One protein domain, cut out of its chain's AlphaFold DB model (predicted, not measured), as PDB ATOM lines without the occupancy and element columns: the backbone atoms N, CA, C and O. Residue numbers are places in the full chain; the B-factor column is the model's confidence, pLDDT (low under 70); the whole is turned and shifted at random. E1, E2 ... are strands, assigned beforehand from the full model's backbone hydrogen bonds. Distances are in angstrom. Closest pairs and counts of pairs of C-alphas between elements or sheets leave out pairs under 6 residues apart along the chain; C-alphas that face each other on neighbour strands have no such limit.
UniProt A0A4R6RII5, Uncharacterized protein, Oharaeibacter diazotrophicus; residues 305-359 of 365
ATOM      1  N   SER A 305       3.647   0.488  -7.622       60.12
ATOM      2  CA  SER A 305       2.657   0.396  -6.550       60.12
ATOM      3  C   SER A 305       1.751   1.612  -6.578       60.12
ATOM      4  O   SER A 305       2.228   2.753  -6.640       60.12
ATOM      5  N   LYS A 306       0.456   1.348  -6.393       76.44
ATOM      6  CA  LYS A 306      -0.497   2.338  -5.908       76.44
ATOM      7  C   LYS A 306      -0.205   2.635  -4.438       76.44
ATOM      8  O   LYS A 306      -0.288   1.748  -3.591       76.44
ATOM      9  N   VAL A 307       0.135   3.879  -4.127       83.69
ATOM     10  CA  VAL A 307       0.232   4.377  -2.750       83.69
ATOM     11  C   VAL A 307      -0.833   5.437  -2.563       83.69
ATOM     12  O   VAL A 307      -0.786   6.490  -3.192       83.69
ATOM     13  N   ALA A 308      -1.783   5.153  -1.680       91.06
ATOM     14  CA  ALA A 308      -2.859   6.063  -1.331       91.06
ATOM     15  C   ALA A 308      -2.847   6.357   0.167       91.06
ATOM     16  O   ALA A 308      -2.401   5.544   0.980       91.06
ATOM     17  N   GLY A 309      -3.368   7.517   0.539       93.44
ATOM     18  CA  GLY A 309      -3.545   7.890   1.934       93.44
ATOM     19  C   GLY A 309      -4.470   9.084   2.074       93.44
ATOM     20  O   GLY A 309      -4.783   9.749   1.092       93.44
ATOM     21  N   CYS A 310      -4.896   9.374   3.299       95.50
ATOM     22  CA  CYS A 310      -5.717  10.543   3.596       95.50
ATOM     23  C   CYS A 310      -5.070  11.371   4.699       95.50
ATOM     24  O   CYS A 310      -4.486  10.833   5.640       95.50
ATOM     25  N   ILE A 311      -5.151  12.690   4.563       93.38
ATOM     26  CA  ILE A 311      -4.521  13.644   5.468       93.38
ATOM     27  C   ILE A 311      -5.624  14.430   6.161       93.38
ATOM     28  O   ILE A 311      -6.450  15.081   5.517       93.38
ATOM     29  N   THR A 312      -5.612  14.390   7.490       93.94
ATOM     30  CA  THR A 312      -6.519  15.175   8.326       93.94
ATOM     31  C   THR A 312      -5.730  16.056   9.286       93.94
ATOM     32  O   THR A 312      -4.613  15.730   9.687       93.94
ATOM     33  N   MET A 313      -6.309  17.198   9.649       91.06
ATOM     34  CA  MET A 313      -5.779  18.109  10.657       91.06
ATOM     35  C   MET A 313      -6.904  18.432  11.633       91.06
ATOM     36  O   MET A 313      -7.933  18.987  11.245       91.06
ATOM     37  N   ASN A 314      -6.734  18.030  12.895       92.69
ATOM     38  CA  ASN A 314      -7.773  18.118  13.929       92.69
ATOM     39  C   ASN A 314      -9.103  17.468  13.496       92.69
ATOM     40  O   ASN A 314     -10.174  18.025  13.714       92.69
ATOM     41  N   GLY A 315      -9.026  16.318  12.818       93.12
ATOM     42  CA  GLY A 315     -10.194  15.582  12.320       93.12
ATOM     43  C   GLY A 315     -10.821  16.134  11.034       93.12
ATOM     44  O   GLY A 315     -11.700  15.483  10.481       93.12
ATOM     45  N   ASN A 316     -10.363  17.279  10.519       94.06
ATOM     46  CA  ASN A 316     -10.867  17.845   9.266       94.06
ATOM     47  C   ASN A 316      -9.987  17.440   8.072       94.06
ATOM     48  O   ASN A 316      -8.757  17.489   8.196       94.06
ATOM     49  N   PRO A 317     -10.573  17.091   6.910       95.62
ATOM     50  CA  PRO A 317      -9.831  16.837   5.680       95.62
ATOM     51  C   PRO A 317      -8.927  17.997   5.265       95.62
ATOM     52  O   PRO A 317      -9.349  19.153   5.189       95.62
ATOM     53  N   VAL A 318      -7.677  17.684   4.936       94.75
ATOM     54  CA  VAL A 318      -6.732  18.656   4.386       94.75
ATOM     55  C   VAL A 318      -6.869  18.653   2.865       94.75
ATOM     56  O   VAL A 318      -6.170  17.925   2.171       94.75
ATOM     57  N   VAL A 319      -7.800  19.457   2.351       95.81
ATOM     58  CA  VAL A 319      -8.180  19.509   0.925       95.81
ATOM     59  C   VAL A 319      -7.234  20.397   0.108       95.81
ATOM     60  O   VAL A 319      -6.756  21.428   0.594       95.81
ATOM     61  N   GLY A 320      -6.991  20.025  -1.153       95.56
ATOM     62  CA  GLY A 320      -6.313  20.874  -2.132       95.56
ATOM     63  C   GLY A 320      -4.811  21.042  -1.896       95.56
ATOM     64  O   GLY A 320      -4.228  22.035  -2.333       95.56
ATOM     65  N   ARG A 321      -4.167  20.121  -1.167       95.56
ATOM     66  CA  ARG A 321      -2.729  20.184  -0.876       95.56
ATOM     67  C   ARG A 321      -1.935  19.299  -1.805       95.56
ATOM     68  O   ARG A 321      -2.285  18.146  -2.021       95.56
ATOM     69  N   THR A 322      -0.828  19.844  -2.304       96.62
ATOM     70  CA  THR A 322       0.135  19.077  -3.084       96.62
ATOM     71  C   THR A 322       0.782  18.022  -2.198       96.62
ATOM     72  O   THR A 322       1.365  18.345  -1.159       96.62
ATOM     73  N   VAL A 323       0.713  16.777  -2.645       96.81
ATOM     74  CA  VAL A 323       1.464  15.658  -2.083       96.81
ATOM     75  C   VAL A 323       2.524  15.275  -3.102       96.81
ATOM     76  O   VAL A 323       2.233  15.158  -4.292       96.81
ATOM     77  N   GLU A 324       3.759  15.100  -2.652       96.50
ATOM     78  CA  GLU A 324       4.868  14.625  -3.470       96.50
ATOM     79  C   GLU A 324       5.294  13.235  -3.018       96.50
ATOM     80  O   GLU A 324       5.391  12.981  -1.820       96.50
ATOM     81  N   ALA A 325       5.624  12.367  -3.966       92.44
ATOM     82  CA  ALA A 325       6.280  11.101  -3.692       92.44
ATOM     83  C   ALA A 325       7.673  11.105  -4.323       92.44
ATOM     84  O   ALA A 325       7.836  11.318  -5.531       92.44
ATOM     85  N   ARG A 326       8.698  10.913  -3.490       93.44
ATOM     86  CA  ARG A 326      10.107  11.012  -3.882       93.44
ATOM     87  C   ARG A 326      10.780   9.659  -3.719       93.44
ATOM     88  O   ARG A 326      10.795   9.104  -2.628       93.44
ATOM     89  N   GLN A 327      11.365   9.151  -4.799       86.25
ATOM     90  CA  GLN A 327      12.139   7.911  -4.796       86.25
ATOM     91  C   GLN A 327      13.519   8.170  -5.396       86.25
ATOM     92  O   GLN A 327      13.646   8.825  -6.432       86.25
ATOM     93  N   THR A 328      14.567   7.646  -4.761       83.06
ATOM     94  CA  THR A 328      15.952   7.904  -5.176       83.06
ATOM     95  C   THR A 328      16.202   7.493  -6.630       83.06
ATOM     96  O   THR A 328      15.950   6.352  -7.048       83.06
ATOM     97  N   GLY A 329      16.733   8.444  -7.405       73.88
ATOM     98  CA  GLY A 329      17.051   8.267  -8.823       73.88
ATOM     99  C   GLY A 329      15.831   8.212  -9.748       73.88
ATOM    100  O   GLY A 329      15.978   7.780 -10.887       73.88
ATOM    101  N   LEU A 330      14.644   8.604  -9.272       75.62
ATOM    102  CA  LEU A 330      13.417   8.721 -10.063       75.62
ATOM    103  C   LEU A 330      12.885  10.158 -10.022       75.62
ATOM    104  O   LEU A 330      13.230  10.945  -9.142       75.62
ATOM    105  N   THR A 331      12.044  10.503 -10.997       78.56
ATOM    106  CA  THR A 331      11.365  11.807 -11.016       78.56
ATOM    107  C   THR A 331      10.330  11.852  -9.895       78.56
ATOM    108  O   THR A 331       9.571  10.899  -9.723       78.56
ATOM    109  N   THR A 332      10.292  12.952  -9.141       89.50
ATOM    110  CA  THR A 332       9.272  13.188  -8.112       89.50
ATOM    111  C   THR A 332       7.885  13.209  -8.740       89.50
ATOM    112  O   THR A 332       7.650  13.925  -9.710       89.50
ATOM    113  N   GLN A 333       6.966  12.440  -8.166       90.38
ATOM    114  CA  GLN A 333       5.562  12.456  -8.563       90.38
ATOM    115  C   GLN A 333       4.799  13.439  -7.692       90.38
ATOM    116  O   GLN A 333       5.142  13.623  -6.525       90.38
ATOM    117  N   THR A 334       3.763  14.057  -8.249       94.38
ATOM    118  CA  THR A 334       2.933  15.026  -7.533       94.38
ATOM    119  C   THR A 334       1.460  14.747  -7.773       94.38
ATOM    120  O   THR A 334       1.056  14.555  -8.916       94.38
ATOM    121  N   THR A 335       0.668  14.798  -6.712       96.06
ATOM    122  CA  THR A 335      -0.798  14.739  -6.748       96.06
ATOM    123  C   THR A 335      -1.367  15.819  -5.822       96.06
ATOM    124  O   THR A 335      -0.611  16.566  -5.192       96.06
ATOM    125  N   THR A 336      -2.689  15.952  -5.754       96.69
ATOM    126  CA  THR A 336      -3.370  16.889  -4.853       96.69
ATOM    127  C   THR A 336      -4.427  16.151  -4.052       96.69
ATOM    128  O   THR A 336      -5.123  15.307  -4.607       96.69
ATOM    129  N   THR A 337      -4.563  16.469  -2.765       96.50
ATOM    130  CA  THR A 337      -5.626  15.889  -1.944       96.50
ATOM    131  C   THR A 337      -7.017  16.310  -2.417       96.50
ATOM    132  O   THR A 337      -7.265  17.490  -2.687       96.50
ATOM    133  N   ASP A 338      -7.935  15.349  -2.479       96.56
ATOM    134  CA  ASP A 338      -9.329  15.556  -2.866       96.56
ATOM    135  C   ASP A 338     -10.179  16.185  -1.740       96.56
ATOM    136  O   ASP A 338      -9.672  16.588  -0.689       96.56
ATOM    137  N   ALA A 339     -11.498  16.275  -1.952       96.94
ATOM    138  CA  ALA A 339     -12.451  16.832  -0.986       96.94
ATOM    139  C   ALA A 339     -12.530  16.053   0.342       96.94
ATOM    140  O   ALA A 339     -12.975  16.600   1.351       96.94
ATOM    141  N   THR A 340     -12.087  14.797   0.354       96.44
ATOM    142  CA  THR A 340     -11.990  13.948   1.548       96.44
ATOM    143  C   THR A 340     -10.595  13.983   2.181       96.44
ATOM    144  O   THR A 340     -10.371  13.389   3.234       96.44
ATOM    145  N   GLY A 341      -9.666  14.752   1.600       96.06
ATOM    146  CA  GLY A 341      -8.283  14.856   2.055       96.06
ATOM    147  C   GLY A 341      -7.417  13.684   1.597       96.06
ATOM    148  O   GLY A 341      -6.301  13.536   2.098       96.06
ATOM    149  N   CYS A 342      -7.910  12.854   0.676       96.94
ATOM    150  CA  CYS A 342      -7.227  11.663   0.191       96.94
ATOM    151  C   CYS A 342      -6.394  11.953  -1.059       96.94
ATOM    152  O   CYS A 342      -6.707  12.847  -1.842       96.94
ATOM    153  N   TYR A 343      -5.298  11.221  -1.216       96.19
ATOM    154  CA  TYR A 343      -4.366  11.312  -2.330       96.19
ATOM    155  C   TYR A 343      -3.996   9.917  -2.829       96.19
ATOM    156  O   TYR A 343      -4.077   8.940  -2.082       96.19
ATOM    157  N   GLU A 344      -3.534   9.851  -4.074       92.88
ATOM    158  CA  GLU A 344      -3.101   8.619  -4.724       92.88
ATOM    159  C   GLU A 344      -1.879   8.871  -5.619       92.88
ATOM    160  O   GLU A 344      -1.788   9.906  -6.289       92.88
ATOM    161  N   PHE A 345      -0.932   7.932  -5.588       89.75
ATOM    162  CA  PHE A 345       0.158   7.802  -6.544       89.75
ATOM    163  C   PHE A 345       0.110   6.429  -7.180       89.75
ATOM    164  O   PHE A 345       0.328   5.427  -6.505       89.75
ATOM    165  N   ASP A 346      -0.059   6.400  -8.489       78.75
ATOM    166  CA  ASP A 346      -0.319   5.163  -9.218       78.75
ATOM    167  C   ASP A 346       0.925   4.736  -9.996       78.75
ATOM    168  O   ASP A 346       0.789   3.999 -10.958       78.75
ATOM    169  N   LYS A 347       2.120   5.282  -9.684       73.69
ATOM    170  CA  LYS A 347       3.374   5.097 -10.454       73.69
ATOM    171  C   LYS A 347       4.634   4.876  -9.608       73.69
ATOM    172  O   LYS A 347       5.736   5.084 -10.118       73.69
ATOM    173  N   LEU A 348       4.541   4.506  -8.327       76.75
ATOM    174  CA  LEU A 348       5.738   4.389  -7.470       76.75
ATOM    175  C   LEU A 348       6.467   3.064  -7.643       76.75
ATOM    176  O   LEU A 348       5.867   2.014  -7.566       76.75
ATOM    177  N   THR A 349       7.785   3.084  -7.810       68.62
ATOM    178  CA  THR A 349       8.559   1.851  -7.981       68.62
ATOM    179  C   THR A 349       8.598   1.002  -6.699       68.62
ATOM    180  O   THR A 349       9.196   1.421  -5.708       68.62
ATOM    181  N   VAL A 350       8.024  -0.201  -6.724       64.19
ATOM    182  CA  VAL A 350       8.084  -1.237  -5.686       64.19
ATOM    183  C   VAL A 350       9.534  -1.499  -5.281       64.19
ATOM    184  O   VAL A 350      10.449  -1.506  -6.110       64.19
ATOM    185  N   GLY A 351       9.756  -1.700  -3.981       58.53
ATOM    186  CA  GLY A 351      11.069  -2.033  -3.424       58.53
ATOM    187  C   GLY A 351      12.047  -0.858  -3.332       58.53
ATOM    188  O   GLY A 351      13.146  -1.024  -2.802       58.53
ATOM    189  N   LYS A 352      11.672   0.342  -3.794       68.19
ATOM    190  CA  LYS A 352      12.416   1.575  -3.515       68.19
ATOM    191  C   LYS A 352      11.770   2.340  -2.358       68.19
ATOM    192  O   LYS A 352      10.577   2.633  -2.451       68.19
ATOM    193  N   PRO A 353      12.542   2.743  -1.328       78.75
ATOM    194  CA  PRO A 353      12.055   3.672  -0.314       78.75
ATOM    195  C   PRO A 353      11.447   4.914  -0.972       78.75
ATOM    196  O   PRO A 353      12.024   5.460  -1.920       78.75
ATOM    197  N   ALA A 354      10.277   5.319  -0.487       86.62
ATOM    198  CA  ALA A 354       9.558   6.486  -0.964       86.62
ATOM    199  C   ALA A 354       9.299   7.444   0.201       86.62
ATOM    200  O   ALA A 354       8.737   7.035   1.216       86.62
ATOM    201  N   ASP A 355       9.664   8.712   0.028       92.69
ATOM    202  CA  ASP A 355       9.266   9.780   0.940       92.69
ATOM    203  C   ASP A 355       7.970  10.409   0.429       92.69
ATOM    204  O   ASP A 355       7.932  10.929  -0.694       92.69
ATOM    205  N   ILE A 356       6.926  10.392   1.258       93.56
ATOM    206  CA  ILE A 356       5.676  11.101   0.986       93.56
ATOM    207  C   ILE A 356       5.716  12.455   1.691       93.56
ATOM    208  O   ILE A 356       5.715  12.537   2.920       93.56
ATOM    209  N   VAL A 357       5.759  13.531   0.908       94.81
ATOM    210  CA  VAL A 357       5.885  14.907   1.397       94.81
ATOM    211  C   VAL A 357       4.599  15.668   1.119       94.81
ATOM    212  O   VAL A 357       4.233  15.900  -0.030       94.81
ATOM    213  N   VAL A 358       3.935  16.121   2.177       93.69
ATOM    214  CA  VAL A 358       2.730  16.951   2.076       93.69
ATOM    215  C   VAL A 358       3.119  18.420   2.189       93.69
ATOM    216  O   VAL A 358       3.675  18.844   3.203       93.69
ATOM    217  N   LYS A 359       2.800  19.231   1.176       92.00
ATOM    218  CA  LYS A 359       2.996  20.686   1.236       92.00
ATOM    219  C   LYS A 359       1.839  21.345   1.978       92.00
ATOM    220  O   LYS A 359       0.794  21.655   1.403       92.00
TER     221      LYS A 359
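What this domain is: This is residues 305 to 359 of the 365 residues of an uncharacterized protein of Oharaeibacter diazotrophicus (UniProt A0A4R6RII5). This is a small elongated sandwich, two sheets face to face: the three strands E3, E2 and E5 make one layer, and the pair E1 and E4 makes the other. At one end of it a long loop between E1 and E2 folds back on itself, its turn at Gly 315. The printed part has 55 residues, with five named strands, E1 to E5 in chain order, and no named helix; the class is all strand. Both sheets are antiparallel, the larger in the order E3, E2, E5. The whole is compact, with a radius of gyration of the C-alphas of 11.4 A, and spans 34 by 17 by 15 A.

Where its parts are: Find C-alpha 322 at (0.135, 19.077, -3.084); from there E2, residues 322 to 327, runs 16.5 A to C-alpha 327 at (12.139, 7.911, -4.796). Its sheet also holds E3, residues 333 to 336, and E5, residues 354 to 358. In the other sheet, E1, residues 305 to 310, begins at (2.657, 0.396, -6.550) and runs 16.6 A. E4, residues 342 to 349, covers 20.3 A and bends by 58 degrees at residue 346.

How they stand to each other: Look first at the inner strand E2. It forms an antiparallel hairpin with E3, where N 323 and O 335 are 2.9 A apart, and is antiparallel to E5, where N 324 and O 357 are 2.8 A apart. Across the sandwich, the closest C-alphas of E3 and E4 are those of Thr 336 and Tyr 343, 6.2 A apart. E4 is antiparallel to E1, with N 307 and O 345 at 2.8 A. E1 is apart from E2, E3 and E5.

The domain as a whole: The C-alphas of Gly 315 and Gly 329 are the farthest apart, at 35.3 A. The link E1 to E2 is long, and in it residues 312 to 313 pair antiparallel with 316 to 317. The printed part has no cut; pLDDT is under 70 at residue 305 and residues 349 to 352.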